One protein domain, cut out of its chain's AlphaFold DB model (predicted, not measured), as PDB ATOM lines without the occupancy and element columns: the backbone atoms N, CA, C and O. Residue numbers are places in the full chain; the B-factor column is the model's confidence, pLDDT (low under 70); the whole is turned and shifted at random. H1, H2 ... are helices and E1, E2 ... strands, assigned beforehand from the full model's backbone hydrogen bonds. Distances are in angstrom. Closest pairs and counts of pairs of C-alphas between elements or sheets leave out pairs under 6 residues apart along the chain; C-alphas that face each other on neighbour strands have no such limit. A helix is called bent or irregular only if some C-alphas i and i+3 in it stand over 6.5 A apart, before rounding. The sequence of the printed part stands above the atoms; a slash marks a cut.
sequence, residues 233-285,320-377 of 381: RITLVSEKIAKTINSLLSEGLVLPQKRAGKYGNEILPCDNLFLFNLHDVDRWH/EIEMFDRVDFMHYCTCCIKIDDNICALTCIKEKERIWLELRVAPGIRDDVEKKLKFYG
ATOM      1  N   ARG A 233     -21.888   4.460   1.889       88.81
ATOM      2  CA  ARG A 233     -20.502   4.878   2.149       88.81
ATOM      3  C   ARG A 233     -19.493   3.797   1.808       88.81
ATOM      4  O   ARG A 233     -19.495   2.726   2.421       88.81
ATOM      5  N   ILE A 234     -18.574   4.087   0.902       91.06
ATOM      6  CA  ILE A 234     -17.392   3.268   0.628       91.06
ATOM      7  C   ILE A 234     -16.176   4.014   1.175       91.06
ATOM      8  O   ILE A 234     -15.859   5.110   0.719       91.06
ATOM      9  N   THR A 235     -15.496   3.433   2.164       89.38
ATOM     10  CA  THR A 235     -14.287   4.041   2.738       89.38
ATOM     11  C   THR A 235     -13.078   3.603   1.927       89.38
ATOM     12  O   THR A 235     -12.827   2.405   1.794       89.38
ATOM     13  N   LEU A 236     -12.318   4.557   1.395       86.56
ATOM     14  CA  LEU A 236     -11.094   4.281   0.650       86.56
ATOM     15  C   LEU A 236      -9.898   4.317   1.598       86.56
ATOM     16  O   LEU A 236      -9.668   5.294   2.314       86.56
ATOM     17  N   VAL A 237      -9.100   3.256   1.565       79.00
ATOM     18  CA  VAL A 237      -7.869   3.146   2.346       79.00
ATOM     19  C   VAL A 237      -6.718   3.644   1.476       79.00
ATOM     20  O   VAL A 237      -6.256   2.938   0.582       79.00
ATOM     21  N   SER A 238      -6.267   4.882   1.699       69.88
ATOM     22  CA  SER A 238      -5.119   5.440   0.977       69.88
ATOM     23  C   SER A 238      -4.321   6.432   1.814       69.88
ATOM     24  O   SER A 238      -4.837   7.452   2.258       69.88
ATOM     25  N   GLU A 239      -3.016   6.187   1.928       67.25
ATOM     26  CA  GLU A 239      -2.039   7.138   2.482       67.25
ATOM     27  C   GLU A 239      -1.628   8.218   1.454       67.25
ATOM     28  O   GLU A 239      -0.896   9.167   1.757       67.25
ATOM     29  N   LYS A 240      -2.073   8.082   0.195       73.06
ATOM     30  CA  LYS A 240      -1.724   8.965  -0.928       73.06
ATOM     31  C   LYS A 240      -2.974   9.529  -1.605       73.06
ATOM     32  O   LYS A 240      -3.144   9.380  -2.810       73.06
ATOM     33  N   ILE A 241      -3.784  10.246  -0.827       71.62
ATOM     34  CA  ILE A 241      -5.070  10.859  -1.215       71.62
ATOM     35  C   ILE A 241      -5.040  11.513  -2.603       71.62
ATOM     36  O   ILE A 241      -5.773  11.077  -3.484       71.62
ATOM     37  N   ALA A 242      -4.140  12.471  -2.841       69.12
ATOM     38  CA  ALA A 242      -4.046  13.159  -4.135       69.12
ATOM     39  C   ALA A 242      -3.795  12.202  -5.318       69.12
ATOM     40  O   ALA A 242      -4.409  12.333  -6.372       69.12
ATOM     41  N   LYS A 243      -2.937  11.186  -5.137       72.06
ATOM     42  CA  LYS A 243      -2.677  10.180  -6.177       72.06
ATOM     43  C   LYS A 243      -3.916   9.319  -6.430       72.06
ATOM     44  O   LYS A 243      -4.204   9.004  -7.578       72.06
ATOM     45  N   THR A 244      -4.630   8.941  -5.371       76.94
ATOM     46  CA  THR A 244      -5.880   8.183  -5.485       76.94
ATOM     47  C   THR A 244      -6.928   8.984  -6.246       76.94
ATOM     48  O   THR A 244      -7.480   8.458  -7.199       76.94
ATOM     49  N   ILE A 245      -7.139  10.257  -5.911       76.56
ATOM     50  CA  ILE A 245      -8.093  11.127  -6.616       76.56
ATOM     51  C   ILE A 245      -7.730  11.251  -8.098       76.56
ATOM     52  O   ILE A 245      -8.578  11.002  -8.948       76.56
ATOM     53  N   ASN A 246      -6.464  11.541  -8.412       77.38
ATOM     54  CA  ASN A 246      -6.012  11.655  -9.800       77.38
ATOM     55  C   ASN A 246      -6.241  10.366 -10.592       77.38
ATOM     56  O   ASN A 246      -6.667  10.436 -11.735       77.38
ATOM     57  N   SER A 247      -5.999   9.204  -9.978       82.00
ATOM     58  CA  SER A 247      -6.284   7.910 -10.601       82.00
ATOM     59  C   SER A 247      -7.780   7.724 -10.850       82.00
ATOM     60  O   SER A 247      -8.176   7.282 -11.918       82.00
ATOM     61  N   LEU A 248      -8.627   8.075  -9.883       84.38
ATOM     62  CA  LEU A 248     -10.073   7.945 -10.030       84.38
ATOM     63  C   LEU A 248     -10.623   8.845 -11.159       84.38
ATOM     64  O   LEU A 248     -11.545   8.438 -11.864       84.38
ATOM     65  N   LEU A 249     -10.042  10.037 -11.338       84.00
ATOM     66  CA  LEU A 249     -10.368  10.965 -12.427       84.00
ATOM     67  C   LEU A 249      -9.829  10.479 -13.782       84.00
ATOM     68  O   LEU A 249     -10.565  10.483 -14.764       84.00
ATOM     69  N   SER A 250      -8.564  10.045 -13.849       81.50
ATOM     70  CA  SER A 250      -7.925   9.625 -15.106       81.50
ATOM     71  C   SER A 250      -8.561   8.376 -15.705       81.50
ATOM     72  O   SER A 250      -8.663   8.265 -16.921       81.50
ATOM     73  N   GLU A 251      -9.015   7.458 -14.851       86.62
ATOM     74  CA  GLU A 251      -9.747   6.254 -15.259       86.62
ATOM     75  C   GLU A 251     -11.233   6.536 -15.554       86.62
ATOM     76  O   GLU A 251     -11.992   5.623 -15.878       86.62
ATOM     77  N   GLY A 252     -11.684   7.789 -15.404       83.94
ATOM     78  CA  GLY A 252     -13.069   8.197 -15.645       83.94
ATOM     79  C   GLY A 252     -14.084   7.582 -14.679       83.94
ATOM     80  O   GLY A 252     -15.281   7.605 -14.960       83.94
ATOM     81  N   LEU A 253     -13.638   7.025 -13.545       87.50
ATOM     82  CA  LEU A 253     -14.537   6.444 -12.546       87.50
ATOM     83  C   LEU A 253     -15.368   7.527 -11.850       87.50
ATOM     84  O   LEU A 253     -16.518   7.287 -11.486       87.50
ATOM     85  N   VAL A 254     -14.781   8.708 -11.668       86.69
ATOM     86  CA  VAL A 254     -15.463   9.900 -11.163       86.69
ATOM     87  C   VAL A 254     -15.278  11.053 -12.119       86.69
ATOM     88  O   VAL A 254     -14.176  11.320 -12.588       86.69
ATOM     89  N   LEU A 255     -16.370  11.769 -12.340       87.00
ATOM     90  CA  LEU A 255     -16.404  12.978 -13.142       87.00
ATOM     91  C   LEU A 255     -16.735  14.160 -12.224       87.00
ATOM     92  O   LEU A 255     -17.744  14.094 -11.513       87.00
ATOM     93  N   PRO A 256     -15.929  15.233 -12.202       81.94
ATOM     94  CA  PRO A 256     -16.203  16.391 -11.362       81.94
ATOM     95  C   PRO A 256     -17.539  17.049 -11.710       81.94
ATOM     96  O   PRO A 256     -17.936  17.112 -12.877       81.94
ATOM     97  N   GLN A 257     -18.245  17.523 -10.687       82.44
ATOM     98  CA  GLN A 257     -19.495  18.259 -10.835       82.44
ATOM     99  C   GLN A 257     -19.474  19.518  -9.969       82.44
ATOM    100  O   GLN A 257     -18.919  19.525  -8.869       82.44
ATOM    101  N   LYS A 258     -20.153  20.569 -10.428       71.50
ATOM    102  CA  LYS A 258     -20.358  21.804  -9.663       71.50
ATOM    103  C   LYS A 258     -21.837  22.108  -9.487       71.50
ATOM    104  O   LYS A 258     -22.664  21.747 -10.326       71.50
ATOM    105  N   ARG A 259     -22.163  22.811  -8.402       67.12
ATOM    106  CA  ARG A 259     -23.525  23.272  -8.121       67.12
ATOM    107  C   ARG A 259     -23.783  24.609  -8.795       67.12
ATOM    108  O   ARG A 259     -23.137  25.611  -8.501       67.12
ATOM    109  N   ALA A 260     -24.774  24.646  -9.665       59.66
ATOM    110  CA  ALA A 260     -25.175  25.816 -10.428       59.66
ATOM    111  C   ALA A 260     -26.613  26.245 -10.097       59.66
ATOM    112  O   ALA A 260     -27.286  25.673  -9.236       59.66
ATOM    113  N   GLY A 261     -27.066  27.314 -10.744       49.03
ATOM    114  CA  GLY A 261     -28.400  27.868 -10.535       49.03
ATOM    115  C   GLY A 261     -28.545  28.688  -9.246       49.03
ATOM    116  O   GLY A 261     -27.692  28.665  -8.346       49.03
ATOM    117  N   LYS A 262     -29.666  29.420  -9.178       39.56
ATOM    118  CA  LYS A 262     -29.984  30.431  -8.150       39.56
ATOM    119  C   LYS A 262     -29.908  29.887  -6.715       39.56
ATOM    120  O   LYS A 262     -29.502  30.622  -5.826       39.56
ATOM    121  N   TYR A 263     -30.181  28.594  -6.524       45.22
ATOM    122  CA  TYR A 263     -30.162  27.925  -5.214       45.22
ATOM    123  C   TYR A 263     -29.205  26.724  -5.130       45.22
ATOM    124  O   TYR A 263     -29.184  26.027  -4.128       45.22
ATOM    125  N   GLY A 264     -28.390  26.458  -6.163       50.00
ATOM    126  CA  GLY A 264     -27.451  25.323  -6.130       50.00
ATOM    127  C   GLY A 264     -28.101  23.967  -6.406       50.00
ATOM    128  O   GLY A 264     -27.465  22.935  -6.201       50.00
ATOM    129  N   ASN A 265     -29.351  23.982  -6.873       54.50
ATOM    130  CA  ASN A 265     -30.141  22.792  -7.190       54.50
ATOM    131  C   ASN A 265     -29.766  22.178  -8.544       54.50
ATOM    132  O   ASN A 265     -30.110  21.030  -8.811       54.50
ATOM    133  N   GLU A 266     -29.079  22.929  -9.404       64.94
ATOM    134  CA  GLU A 266     -28.579  22.406 -10.671       64.94
ATOM    135  C   GLU A 266     -27.194  21.810 -10.454       64.94
ATOM    136  O   GLU A 266     -26.354  22.390  -9.768       64.94
ATOM    137  N   ILE A 267     -26.934  20.658 -11.062       72.31
ATOM    138  CA  ILE A 267     -25.619  20.023 -11.042       72.31
ATOM    139  C   ILE A 267     -25.115  19.969 -12.476       72.31
ATOM    140  O   ILE A 267     -25.771  19.406 -13.350       72.31
ATOM    141  N   LEU A 268     -23.974  20.616 -12.714       77.25
ATOM    142  CA  LEU A 268     -23.367  20.734 -14.035       77.25
ATOM    143  C   LEU A 268     -21.991  20.060 -14.055       77.25
ATOM    144  O   LEU A 268     -21.240  20.198 -13.081       77.25
ATOM    145  N   PRO A 269     -21.614  19.421 -15.176       81.81
ATOM    146  CA  PRO A 269     -20.249  18.968 -15.388       81.81
ATOM    147  C   PRO A 269     -19.246  20.117 -15.284       81.81
ATOM    148  O   PRO A 269     -19.530  21.260 -15.668       81.81
ATOM    149  N   CYS A 270     -18.057  19.807 -14.782       74.94
ATOM    150  CA  CYS A 270     -16.928  20.724 -14.767       74.94
ATOM    151  C   CYS A 270     -15.606  19.970 -14.913       74.94
ATOM    152  O   CYS A 270     -15.542  18.762 -14.698       74.94
ATOM    153  N   ASP A 271     -14.554  20.707 -15.265       68.00
ATOM    154  CA  ASP A 271     -13.236  20.119 -15.518       68.00
ATOM    155  C   ASP A 271     -12.453  19.860 -14.221       68.00
ATOM    156  O   ASP A 271     -11.612  18.966 -14.170       68.00
ATOM    157  N   ASN A 272     -12.773  20.598 -13.151       62.88
ATOM    158  CA  ASN A 272     -12.052  20.564 -11.877       62.88
ATOM    159  C   ASN A 272     -12.960  20.130 -10.723       62.88
ATOM    160  O   ASN A 272     -14.168  20.375 -10.743       62.88
ATOM    161  N   LEU A 273     -12.377  19.495  -9.702       62.50
ATOM    162  CA  LEU A 273     -13.076  19.224  -8.445       62.50
ATOM    163  C   LEU A 273     -13.176  20.516  -7.627       62.50
ATOM    164  O   LEU A 273     -12.175  21.200  -7.409       62.50
ATOM    165  N   PHE A 274     -14.382  20.809  -7.147       57.38
ATOM    166  CA  PHE A 274     -14.652  21.922  -6.242       57.38
ATOM    167  C   PHE A 274     -14.897  21.394  -4.829       57.38
ATOM    168  O   PHE A 274     -15.668  20.447  -4.635       57.38
ATOM    169  N   LEU A 275     -14.225  21.988  -3.841       57.34
ATOM    170  CA  LEU A 275     -14.410  21.661  -2.429       57.34
ATOM    171  C   LEU A 275     -15.590  22.440  -1.856       57.34
ATOM    172  O   LEU A 275     -15.627  23.665  -1.925       57.34
ATOM    173  N   PHE A 276     -16.490  21.725  -1.193       57.06
ATOM    174  CA  PHE A 276     -17.420  22.276  -0.222       57.06
ATOM    175  C   PHE A 276     -16.858  21.984   1.171       57.06
ATOM    176  O   PHE A 276     -16.762  20.823   1.586       57.06
ATOM    177  N   ASN A 277     -16.448  23.021   1.901       48.00
ATOM    178  CA  ASN A 277     -16.099  22.873   3.311       48.00
ATOM    179  C   ASN A 277     -17.397  22.861   4.132       48.00
ATOM    180  O   ASN A 277     -17.990  23.905   4.387       48.00
ATOM    181  N   LEU A 278     -17.846  21.664   4.524       41.97
ATOM    182  CA  LEU A 278     -19.087  21.471   5.286       41.97
ATOM    183  C   LEU A 278     -19.003  22.027   6.716       41.97
ATOM    184  O   LEU A 278     -20.021  22.162   7.383       41.97
ATOM    185  N   HIS A 279     -17.796  22.307   7.210       35.34
ATOM    186  CA  HIS A 279     -17.554  22.595   8.619       35.34
ATOM    187  C   HIS A 279     -17.364  24.089   8.927       35.34
ATOM    188  O   HIS A 279     -17.280  24.452  10.100       35.34
ATOM    189  N   ASP A 280     -17.281  24.927   7.891       37.44
ATOM    190  CA  ASP A 280     -16.926  26.346   8.000       37.44
ATOM    191  C   ASP A 280     -18.013  27.301   7.499       37.44
ATOM    192  O   ASP A 280     -17.773  28.500   7.504       37.44
ATOM    193  N   VAL A 281     -19.209  26.844   7.116       36.84
ATOM    194  CA  VAL A 281     -20.287  27.799   6.788       36.84
ATOM    195  C   VAL A 281     -20.581  28.706   8.002       36.84
ATOM    196  O   VAL A 281     -20.676  29.916   7.835       36.84
ATOM    197  N   ASP A 282     -20.517  28.173   9.231       33.31
ATOM    198  CA  ASP A 282     -20.688  28.949  10.475       33.31
ATOM    199  C   ASP A 282     -19.445  29.759  10.894       33.31
ATOM    200  O   ASP A 282     -19.545  30.853  11.444       33.31
ATOM    201  N   ARG A 283     -18.228  29.291  10.594       34.72
ATOM    202  CA  ARG A 283     -16.981  30.051  10.863       34.72
ATOM    203  C   ARG A 283     -16.736  31.174   9.865       34.72
ATOM    204  O   ARG A 283     -15.923  32.070  10.109       34.72
ATOM    205  N   TRP A 284     -17.442  31.130   8.745       34.03
ATOM    206  CA  TRP A 284     -17.604  32.259   7.853       34.03
ATOM    207  C   TRP A 284     -18.675  33.216   8.342       34.03
ATOM    208  O   TRP A 284     -18.888  34.171   7.621       34.03
ATOM    209  N   HIS A 285     -19.299  33.020   9.511       35.84
ATOM    210  CA  HIS A 285     -20.177  33.998  10.156       35.84
ATOM    211  C   HIS A 285     -19.513  34.758  11.315       35.84
ATOM    212  O   HIS A 285     -19.805  35.943  11.476       35.84
ATOM    213  N   GLU A 320     -16.577  27.776  -2.865       45.25
ATOM    214  CA  GLU A 320     -16.067  26.798  -3.828       45.25
ATOM    215  C   GLU A 320     -14.586  27.090  -4.129       45.25
ATOM    216  O   GLU A 320     -14.249  28.050  -4.820       45.25
ATOM    217  N   ILE A 321     -13.685  26.257  -3.603       49.94
ATOM    218  CA  ILE A 321     -12.246  26.340  -3.894       49.94
ATOM    219  C   ILE A 321     -11.896  25.244  -4.903       49.94
ATOM    220  O   ILE A 321     -12.178  24.064  -4.674       49.94
ATOM    221  N   GLU A 322     -11.310  25.646  -6.030       44.03
ATOM    222  CA  GLU A 322     -10.695  24.738  -6.997       44.03
ATOM    223  C   GLU A 322      -9.493  24.045  -6.338       44.03
ATOM    224  O   GLU A 322      -8.694  24.686  -5.662       44.03
ATOM    225  N   MET A 323      -9.397  22.724  -6.465       47.88
ATOM    226  CA  MET A 323      -8.372  21.947  -5.763       47.88
ATOM    227  C   MET A 323      -7.014  22.022  -6.459       47.88
ATOM    228  O   MET A 323      -6.924  21.683  -7.639       47.88
ATOM    229  N   PHE A 324      -5.950  22.353  -5.720       37.59
ATOM    230  CA  PHE A 324      -4.607  22.486  -6.291       37.59
ATOM    231  C   PHE A 324      -3.552  21.592  -5.612       37.59
ATOM    232  O   PHE A 324      -2.670  21.092  -6.318       37.59
ATOM    233  N   ASP A 325      -3.622  21.311  -4.297       34.94
ATOM    234  CA  ASP A 325      -2.608  20.491  -3.603       34.94
ATOM    235  C   ASP A 325      -3.055  19.785  -2.287       34.94
ATOM    236  O   ASP A 325      -4.224  19.731  -1.915       34.94
ATOM    237  N   ARG A 326      -2.110  19.118  -1.591       34.94
ATOM    238  CA  ARG A 326      -2.370  18.337  -0.355       34.94
ATOM    239  C   ARG A 326      -2.816  19.201   0.837       34.94
ATOM    240  O   ARG A 326      -3.347  18.635   1.793       34.94
ATOM    241  N   VAL A 327      -2.555  20.509   0.823       34.22
ATOM    242  CA  VAL A 327      -2.871  21.424   1.933       34.22
ATOM    243  C   VAL A 327      -4.366  21.764   1.945       34.22
ATOM    244  O   VAL A 327      -4.930  22.006   3.012       34.22
ATOM    245  N   ASP A 328      -5.035  21.633   0.799       38.03
ATOM    246  CA  ASP A 328      -6.467  21.907   0.614       38.03
ATOM    247  C   ASP A 328      -7.403  20.913   1.341       38.03
ATOM    248  O   ASP A 328      -8.607  21.137   1.443       38.03
ATOM    249  N   PHE A 329      -6.863  19.826   1.907       45.12
ATOM    250  CA  PHE A 329      -7.611  18.743   2.572       45.12
ATOM    251  C   PHE A 329      -7.522  18.765   4.106       45.12
ATOM    252  O   PHE A 329      -7.664  17.742   4.781       45.12
ATOM    253  N   MET A 330      -7.217  19.923   4.690       39.03
ATOM    254  CA  MET A 330      -6.972  20.057   6.130       39.03
ATOM    255  C   MET A 330      -8.235  19.924   7.008       39.03
ATOM    256  O   MET A 330      -8.087  19.871   8.231       39.03
ATOM    257  N   HIS A 331      -9.437  19.817   6.425       48.09
ATOM    258  CA  HIS A 331     -10.734  19.737   7.118       48.09
ATOM    259  C   HIS A 331     -11.707  18.757   6.422       48.09
ATOM    260  O   HIS A 331     -11.348  18.148   5.419       48.09
ATOM    261  N   TYR A 332     -12.916  18.553   6.973       54.41
ATOM    262  CA  TYR A 332     -13.970  17.758   6.320       54.41
ATOM    263  C   TYR A 332     -14.399  18.451   5.021       54.41
ATOM    264  O   TYR A 332     -15.179  19.404   5.043       54.41
ATOM    265  N   CYS A 333     -13.887  17.968   3.894       63.12
ATOM    266  CA  CYS A 333     -14.133  18.562   2.587       63.12
ATOM    267  C   CYS A 333     -14.910  17.587   1.714       63.12
ATOM    268  O   CYS A 333     -14.504  16.439   1.571       63.12
ATOM    269  N   THR A 334     -15.995  18.041   1.100       71.50
ATOM    270  CA  THR A 334     -16.837  17.217   0.229       71.50
ATOM    271  C   THR A 334     -16.840  17.798  -1.176       71.50
ATOM    272  O   THR A 334     -17.028  18.994  -1.339       71.50
ATOM    273  N   CYS A 335     -16.669  16.962  -2.193       74.50
ATOM    274  CA  CYS A 335     -16.790  17.328  -3.600       74.50
ATOM    275  C   CYS A 335     -18.026  16.664  -4.202       74.50
ATOM    276  O   CYS A 335     -18.268  15.478  -3.963       74.50
ATOM    277  N   CYS A 336     -18.773  17.404  -5.022       80.56
ATOM    278  CA  CYS A 336     -19.821  16.820  -5.854       80.56
ATOM    279  C   CYS A 336     -19.171  16.125  -7.058       80.56
ATOM    280  O   CYS A 336     -18.317  16.696  -7.737       80.56
ATOM    281  N   ILE A 337     -19.558  14.881  -7.307       86.56
ATOM    282  CA  ILE A 337     -19.001  14.049  -8.375       86.56
ATOM    283  C   ILE A 337     -20.122  13.261  -9.045       86.56
ATOM    284  O   ILE A 337     -21.192  13.054  -8.475       86.56
ATOM    285  N   LYS A 338     -19.857  12.775 -10.250       90.06
ATOM    286  CA  LYS A 338     -20.723  11.852 -10.969       90.06
ATOM    287  C   LYS A 338     -19.996  10.522 -11.143       90.06
ATOM    288  O   LYS A 338     -18.830  10.512 -11.531       90.06
ATOM    289  N   ILE A 339     -20.676   9.426 -10.826       89.88
ATOM    290  CA  ILE A 339     -20.222   8.059 -11.106       89.88
ATOM    291  C   ILE A 339     -21.290   7.423 -11.981       89.88
ATOM    292  O   ILE A 339     -22.455   7.350 -11.579       89.88
ATOM    293  N   ASP A 340     -20.902   6.999 -13.181       87.62
ATOM    294  CA  ASP A 340     -21.837   6.618 -14.241       87.62
ATOM    295  C   ASP A 340     -22.862   7.746 -14.478       87.62
ATOM    296  O   ASP A 340     -22.465   8.870 -14.792       87.62
ATOM    297  N   ASP A 341     -24.158   7.486 -14.274       87.31
ATOM    298  CA  ASP A 341     -25.231   8.483 -14.378       87.31
ATOM    299  C   ASP A 341     -25.723   9.058 -13.043       87.31
ATOM    300  O   ASP A 341     -26.669   9.842 -13.008       87.31
ATOM    301  N   ASN A 342     -25.042   8.740 -11.940       87.12
ATOM    302  CA  ASN A 342     -25.517   9.049 -10.596       87.12
ATOM    303  C   ASN A 342     -24.715  10.158  -9.922       87.12
ATOM    304  O   ASN A 342     -23.481  10.165  -9.918       87.12
ATOM    305  N   ILE A 343     -25.443  11.057  -9.267       86.38
ATOM    306  CA  ILE A 343     -24.887  12.135  -8.453       86.38
ATOM    307  C   ILE A 343     -24.396  11.542  -7.133       86.38
ATOM    308  O   ILE A 343     -25.180  11.007  -6.352       86.38
ATOM    309  N   CYS A 344     -23.098  11.660  -6.886       88.44
ATOM    310  CA  CYS A 344     -22.392  11.120  -5.729       88.44
ATOM    311  C   CYS A 344     -21.592  12.232  -5.034       88.44
ATOM    312  O   CYS A 344     -21.543  13.376  -5.496       88.44
ATOM    313  N   ALA A 345     -20.917  11.898  -3.936       86.19
ATOM    314  CA  ALA A 345     -19.912  12.785  -3.365       86.19
ATOM    315  C   ALA A 345     -18.636  12.055  -2.961       86.19
ATOM    316  O   ALA A 345     -18.659  10.888  -2.567       86.19
ATOM    317  N   LEU A 346     -17.525  12.777  -3.039       83.19
ATOM    318  CA  LEU A 346     -16.235  12.360  -2.514       83.19
ATOM    319  C   LEU A 346     -15.904  13.245  -1.318       83.19
ATOM    320  O   LEU A 346     -15.718  14.446  -1.479       83.19
ATOM    321  N   THR A 347     -15.817  12.658  -0.133       78.75
ATOM    322  CA  THR A 347     -15.516  13.378   1.102       78.75
ATOM    323  C   THR A 347     -14.122  13.006   1.589       78.75
ATOM    324  O   THR A 347     -13.822  11.834   1.793       78.75
ATOM    325  N   CYS A 348     -13.265  13.994   1.806       73.81
ATOM    326  CA  CYS A 348     -12.026  13.846   2.549       73.81
ATOM    327  C   CYS A 348     -12.279  14.171   4.017       73.81
ATOM    328  O   CYS A 348     -12.780  15.246   4.343       73.81
ATOM    329  N   ILE A 349     -11.931  13.240   4.897       69.88
ATOM    330  CA  ILE A 349     -12.136  13.371   6.334       69.88
ATOM    331  C   ILE A 349     -10.785  13.378   7.026       69.88
ATOM    332  O   ILE A 349      -9.965  12.484   6.809       69.88
ATOM    333  N   LYS A 350     -10.581  14.376   7.887       65.44
ATOM    334  CA  LYS A 350      -9.434  14.468   8.784       65.44
ATOM    335  C   LYS A 350      -9.910  14.495  10.230       65.44
ATOM    336  O   LYS A 350     -10.485  15.480  10.682       65.44
ATOM    337  N   GLU A 351      -9.604  13.435  10.966       62.53
ATOM    338  CA  GLU A 351      -9.832  13.357  12.407       62.53
ATOM    339  C   GLU A 351      -8.507  13.088  13.118       62.53
ATOM    340  O   GLU A 351      -7.842  12.075  12.879       62.53
ATOM    341  N   LYS A 352      -8.129  13.993  14.030       69.00
ATOM    342  CA  LYS A 352      -6.840  13.949  14.739       69.00
ATOM    343  C   LYS A 352      -5.678  13.868  13.728       69.00
ATOM    344  O   LYS A 352      -5.528  14.760  12.897       69.00
ATOM    345  N   GLU A 353      -4.878  12.805  13.785       67.62
ATOM    346  CA  GLU A 353      -3.720  12.561  12.910       67.62
ATOM    347  C   GLU A 353      -4.035  11.648  11.710       67.62
ATOM    348  O   GLU A 353      -3.127  11.233  10.993       67.62
ATOM    349  N   ARG A 354      -5.306  11.295  11.479       68.44
ATOM    350  CA  ARG A 354      -5.713  10.393  10.391       68.44
ATOM    351  C   ARG A 354      -6.470  11.147   9.312       68.44
ATOM    352  O   ARG A 354      -7.309  11.988   9.621       68.44
ATOM    353  N   ILE A 355      -6.197  10.797   8.055       70.00
ATOM    354  CA  ILE A 355      -6.914  11.311   6.887       70.00
ATOM    355  C   ILE A 355      -7.365  10.128   6.031       70.00
ATOM    356  O   ILE A 355      -6.575   9.216   5.785       70.00
ATOM    357  N   TRP A 356      -8.620  10.130   5.591       77.81
ATOM    358  CA  TRP A 356      -9.158   9.131   4.667       77.81
ATOM    359  C   TRP A 356     -10.166   9.749   3.699       77.81
ATOM    360  O   TRP A 356     -10.611  10.882   3.875       77.81
ATOM    361  N   LEU A 357     -10.509   8.987   2.660       81.75
ATOM    362  CA  LEU A 357     -11.529   9.356   1.686       81.75
ATOM    363  C   LEU A 357     -12.763   8.472   1.864       81.75
ATOM    364  O   LEU A 357     -12.653   7.266   2.084       81.75
ATOM    365  N   GLU A 358     -13.934   9.064   1.703       87.38
ATOM    366  CA  GLU A 358     -15.214   8.374   1.638       87.38
ATOM    367  C   GLU A 358     -15.899   8.708   0.318       87.38
ATOM    368  O   GLU A 358     -16.133   9.873   0.002       87.38
ATOM    369  N   LEU A 359     -16.254   7.678  -0.445       89.56
ATOM    370  CA  LEU A 359     -17.194   7.808  -1.547       89.56
ATOM    371  C   LEU A 359     -18.603   7.578  -1.012       89.56
ATOM    372  O   LEU A 359     -18.914   6.507  -0.490       89.56
ATOM    373  N   ARG A 360     -19.449   8.594  -1.146       89.31
ATOM    374  CA  ARG A 360     -20.875   8.542  -0.839       89.31
ATOM    375  C   ARG A 360     -21.617   8.347  -2.150       89.31
ATOM    376  O   ARG A 360     -21.723   9.275  -2.952       89.31
ATOM    377  N   VAL A 361     -22.062   7.123  -2.388       90.62
ATOM    378  CA  VAL A 361     -22.636   6.687  -3.662       90.62
ATOM    379  C   VAL A 361     -24.149   6.600  -3.578       90.62
ATOM    380  O   VAL A 361     -24.698   6.315  -2.512       90.62
ATOM    381  N   ALA A 362     -24.815   6.873  -4.695       85.38
ATOM    382  CA  ALA A 362     -26.261   6.763  -4.786       85.38
ATOM    383  C   ALA A 362     -26.740   5.319  -4.499       85.38
ATOM    384  O   ALA A 362     -25.963   4.365  -4.628       85.38
ATOM    385  N   PRO A 363     -28.018   5.137  -4.127       77.56
ATOM    386  CA  PRO A 363     -28.600   3.822  -3.882       77.56
ATOM    387  C   PRO A 363     -28.456   2.893  -5.091       77.56
ATOM    388  O   PRO A 363     -28.652   3.313  -6.228       77.56
ATOM    389  N   GLY A 364     -28.145   1.619  -4.849       83.19
ATOM    390  CA  GLY A 364     -28.193   0.572  -5.878       83.19
ATOM    391  C   GLY A 364     -26.962   0.457  -6.781       83.19
ATOM    392  O   GLY A 364     -26.838  -0.546  -7.475       83.19
ATOM    393  N   ILE A 365     -26.018   1.405  -6.742       88.88
ATOM    394  CA  ILE A 365     -24.780   1.321  -7.546       88.88
ATOM    395  C   ILE A 365     -23.550   0.874  -6.754       88.88
ATOM    396  O   ILE A 365     -22.492   0.639  -7.336       88.88
ATOM    397  N   ARG A 366     -23.663   0.750  -5.427       90.19
ATOM    398  CA  ARG A 366     -22.525   0.501  -4.534       90.19
ATOM    399  C   ARG A 366     -21.660  -0.675  -4.975       90.19
ATOM    400  O   ARG A 366     -20.445  -0.525  -5.073       90.19
ATOM    401  N   ASP A 367     -22.269  -1.829  -5.220       89.88
ATOM    402  CA  ASP A 367     -21.534  -3.066  -5.501       89.88
ATOM    403  C   ASP A 367     -20.721  -2.973  -6.791       89.88
ATOM    404  O   ASP A 367     -19.608  -3.500  -6.871       89.88
ATOM    405  N   ASP A 368     -21.241  -2.261  -7.784       91.50
ATOM    406  CA  ASP A 368     -20.538  -2.041  -9.039       91.50
ATOM    407  C   ASP A 368     -19.424  -1.006  -8.881       91.50
ATOM    408  O   ASP A 368     -18.327  -1.215  -9.407       91.50
ATOM    409  N   VAL A 369     -19.630   0.037  -8.069       92.25
ATOM    410  CA  VAL A 369     -18.550   0.961  -7.693       92.25
ATOM    411  C   VAL A 369     -17.442   0.228  -6.929       92.25
ATOM    412  O   VAL A 369     -16.271   0.402  -7.257       92.25
ATOM    413  N   GLU A 370     -17.762  -0.640  -5.964       92.81
ATOM    414  CA  GLU A 370     -16.756  -1.425  -5.236       92.81
ATOM    415  C   GLU A 370     -15.940  -2.337  -6.160       92.81
ATOM    416  O   GLU A 370     -14.720  -2.432  -6.011       92.81
ATOM    417  N   LYS A 371     -16.588  -3.003  -7.127       91.81
ATOM    418  CA  LYS A 371     -15.890  -3.822  -8.130       91.81
ATOM    419  C   LYS A 371     -14.951  -2.973  -8.983       91.81
ATOM    420  O   LYS A 371     -13.802  -3.369  -9.164       91.81
ATOM    421  N   LYS A 372     -15.408  -1.810  -9.465       91.88
ATOM    422  CA  LYS A 372     -14.585  -0.872 -10.248       91.88
ATOM    423  C   LYS A 372     -13.393  -0.366  -9.431       91.88
ATOM    424  O   LYS A 372     -12.265  -0.421  -9.903       91.88
ATOM    425  N   LEU A 373     -13.609   0.040  -8.179       90.38
ATOM    426  CA  LEU A 373     -12.535   0.470  -7.274       90.38
ATOM    427  C   LEU A 373     -11.478  -0.624  -7.086       90.38
ATOM    428  O   LEU A 373     -10.287  -0.355  -7.241       90.38
ATOM    429  N   LYS A 374     -11.901  -1.868  -6.819       89.44
ATOM    430  CA  LYS A 374     -10.988  -3.016  -6.688       89.44
ATOM    431  C   LYS A 374     -10.246  -3.314  -7.991       89.44
ATOM    432  O   LYS A 374      -9.054  -3.604  -7.947       89.44
ATOM    433  N   PHE A 375     -10.928  -3.222  -9.134       87.81
ATOM    434  CA  PHE A 375     -10.326  -3.399 -10.458       87.81
ATOM    435  C   PHE A 375      -9.200  -2.386 -10.713       87.81
ATOM    436  O   PHE A 375      -8.124  -2.774 -11.156       87.81
ATOM    437  N   TYR A 376      -9.395  -1.124 -10.325       83.94
ATOM    438  CA  TYR A 376      -8.369  -0.076 -10.407       83.94
ATOM    439  C   TYR A 376      -7.341  -0.109  -9.259       83.94
ATOM    440  O   TYR A 376      -6.571   0.833  -9.077       83.94
ATOM    441  N   GLY A 377      -7.309  -1.179  -8.455       83.19
ATOM    442  CA  GLY A 377      -6.342  -1.348  -7.369       83.19
ATOM    443  C   GLY A 377      -6.552  -0.408  -6.177       83.19
ATOM    444  O   GLY A 377      -5.648  -0.243  -5.355       83.19
TER     445      GLY A 377
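What this domain is: This is residues 233 to 285 and 320 to 377 of the 381 residues of an uncharacterized protein of Anaerobacterium chartisolvens (UniProt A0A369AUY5). A long meander of three strands, E5, E6 and E7, makes the middle of one strongly twisted, branched antiparallel sheet of seven strands, with E1 beside E7 at one end and the hairpin of E2 and E3 together with the short strand E4 beside E5 at the other. H1 runs along the strands over the sheet, H3 packs by E1 and E7, and the small H2 grazes the sheet, while residues 278 to 285 form a tail that leads to a cut. The printed part has 111 residues, with three named helices and seven named strands in the order E1, H1, E2, E3, E4, H2, E5, E6, E7, H3, of mixed class, helices and strands. It is compact, with a radius of gyration of the C-alphas of 13.8 A, and spans 43 by 36 by 24 A.

Where its parts are: E1 is residues 233 to 236 and begins with C-alpha 233 at (-20.502, 4.878, 2.149). H1, residues 241 to 250, is 14.2 A long from first to last C-alpha. E2 is residues 255 to 260, 15.8 A, E3 is residues 266 to 269, and E4 is residues 274 to 277. After the cut comes H2, residues 326 to 329, neither bent nor irregular, but only just: C-alphas 326 and 329 are 6.0 A apart. E5, residues 333 to 339, is 18.3 A long. E6, residues 342 to 351, is the longest strand, 28.2 A, from C-alpha 342 at (-25.517, 9.049, -10.596). E7, residues 354 to 361, is 22.3 A long. H3, residues 366 to 375, is 14.1 A long and ends with C-alpha 375 at (-10.326, -3.399, -10.458).

How they stand to each other: E5, E6 and E7 form a meander, each strand the antiparallel neighbour of the one before; E5 and E6 are a hairpin, and so are E6 and E7. N 335 and O 346 are within hydrogen-bond range at 2.8 A, and so are N 347 and O 358 at 2.8 A. E1, an edge strand, is antiparallel to E7, with N 234 and O 359 2.8 A apart. E5 has three neighbours: E2 beside its residues 336 to 338 and E4 beside 333 to 335 lie on one side of it, E6 on the other side. Both E2 and E4 are antiparallel to E5; N 255 and O 338 are 2.9 A apart, and N 276 and O 334 are 2.8 A apart. The hairpin of E2 and E3 has N 258 and O 268 at 2.9 A. H1 is on the sheet at a height of 7.9 A; it lies only just over E6, with 3 of its 10 C-alphas falling on that strand, and runs along the strands, at 1 degree to E6 on the local plane. H3 is on the sheet at a height of 8.3 A; it lies only just over E7, with 3 C-alphas falling on it, slantwise to the strands at 49 degrees to E7 on the local plane. The closest C-alphas of E1 and H3 are those of Ile 234 and Glu 370, 7.5 A apart. H2 only grazes the sheet, with its residues 328 to 329. H1 and H2 are close but not clearly touching, the closest C-alphas being those of Ala 242 and Arg 326, 6.6 A apart. H2 and H3 are apart. In H1 and H3 every O i to N i+4 pair is within hydrogen-bond range; H2 is too short for such a pair, and its one O i to N i+3 pair is not within range.

The domain as a whole: The two C-alphas farthest apart are those of His 285 and Phe 375, 43.8 A. Residues 286 to 319 are not printed, and C-alphas 285 and 320 are 16.3 A apart across this cut, in the link from E4 to H2. The links that are printed whole are tight. The mean pLDDT of the printed part is 70.2, and 46 residues are under 70, among them residues 271 to 285 and 320 to 333.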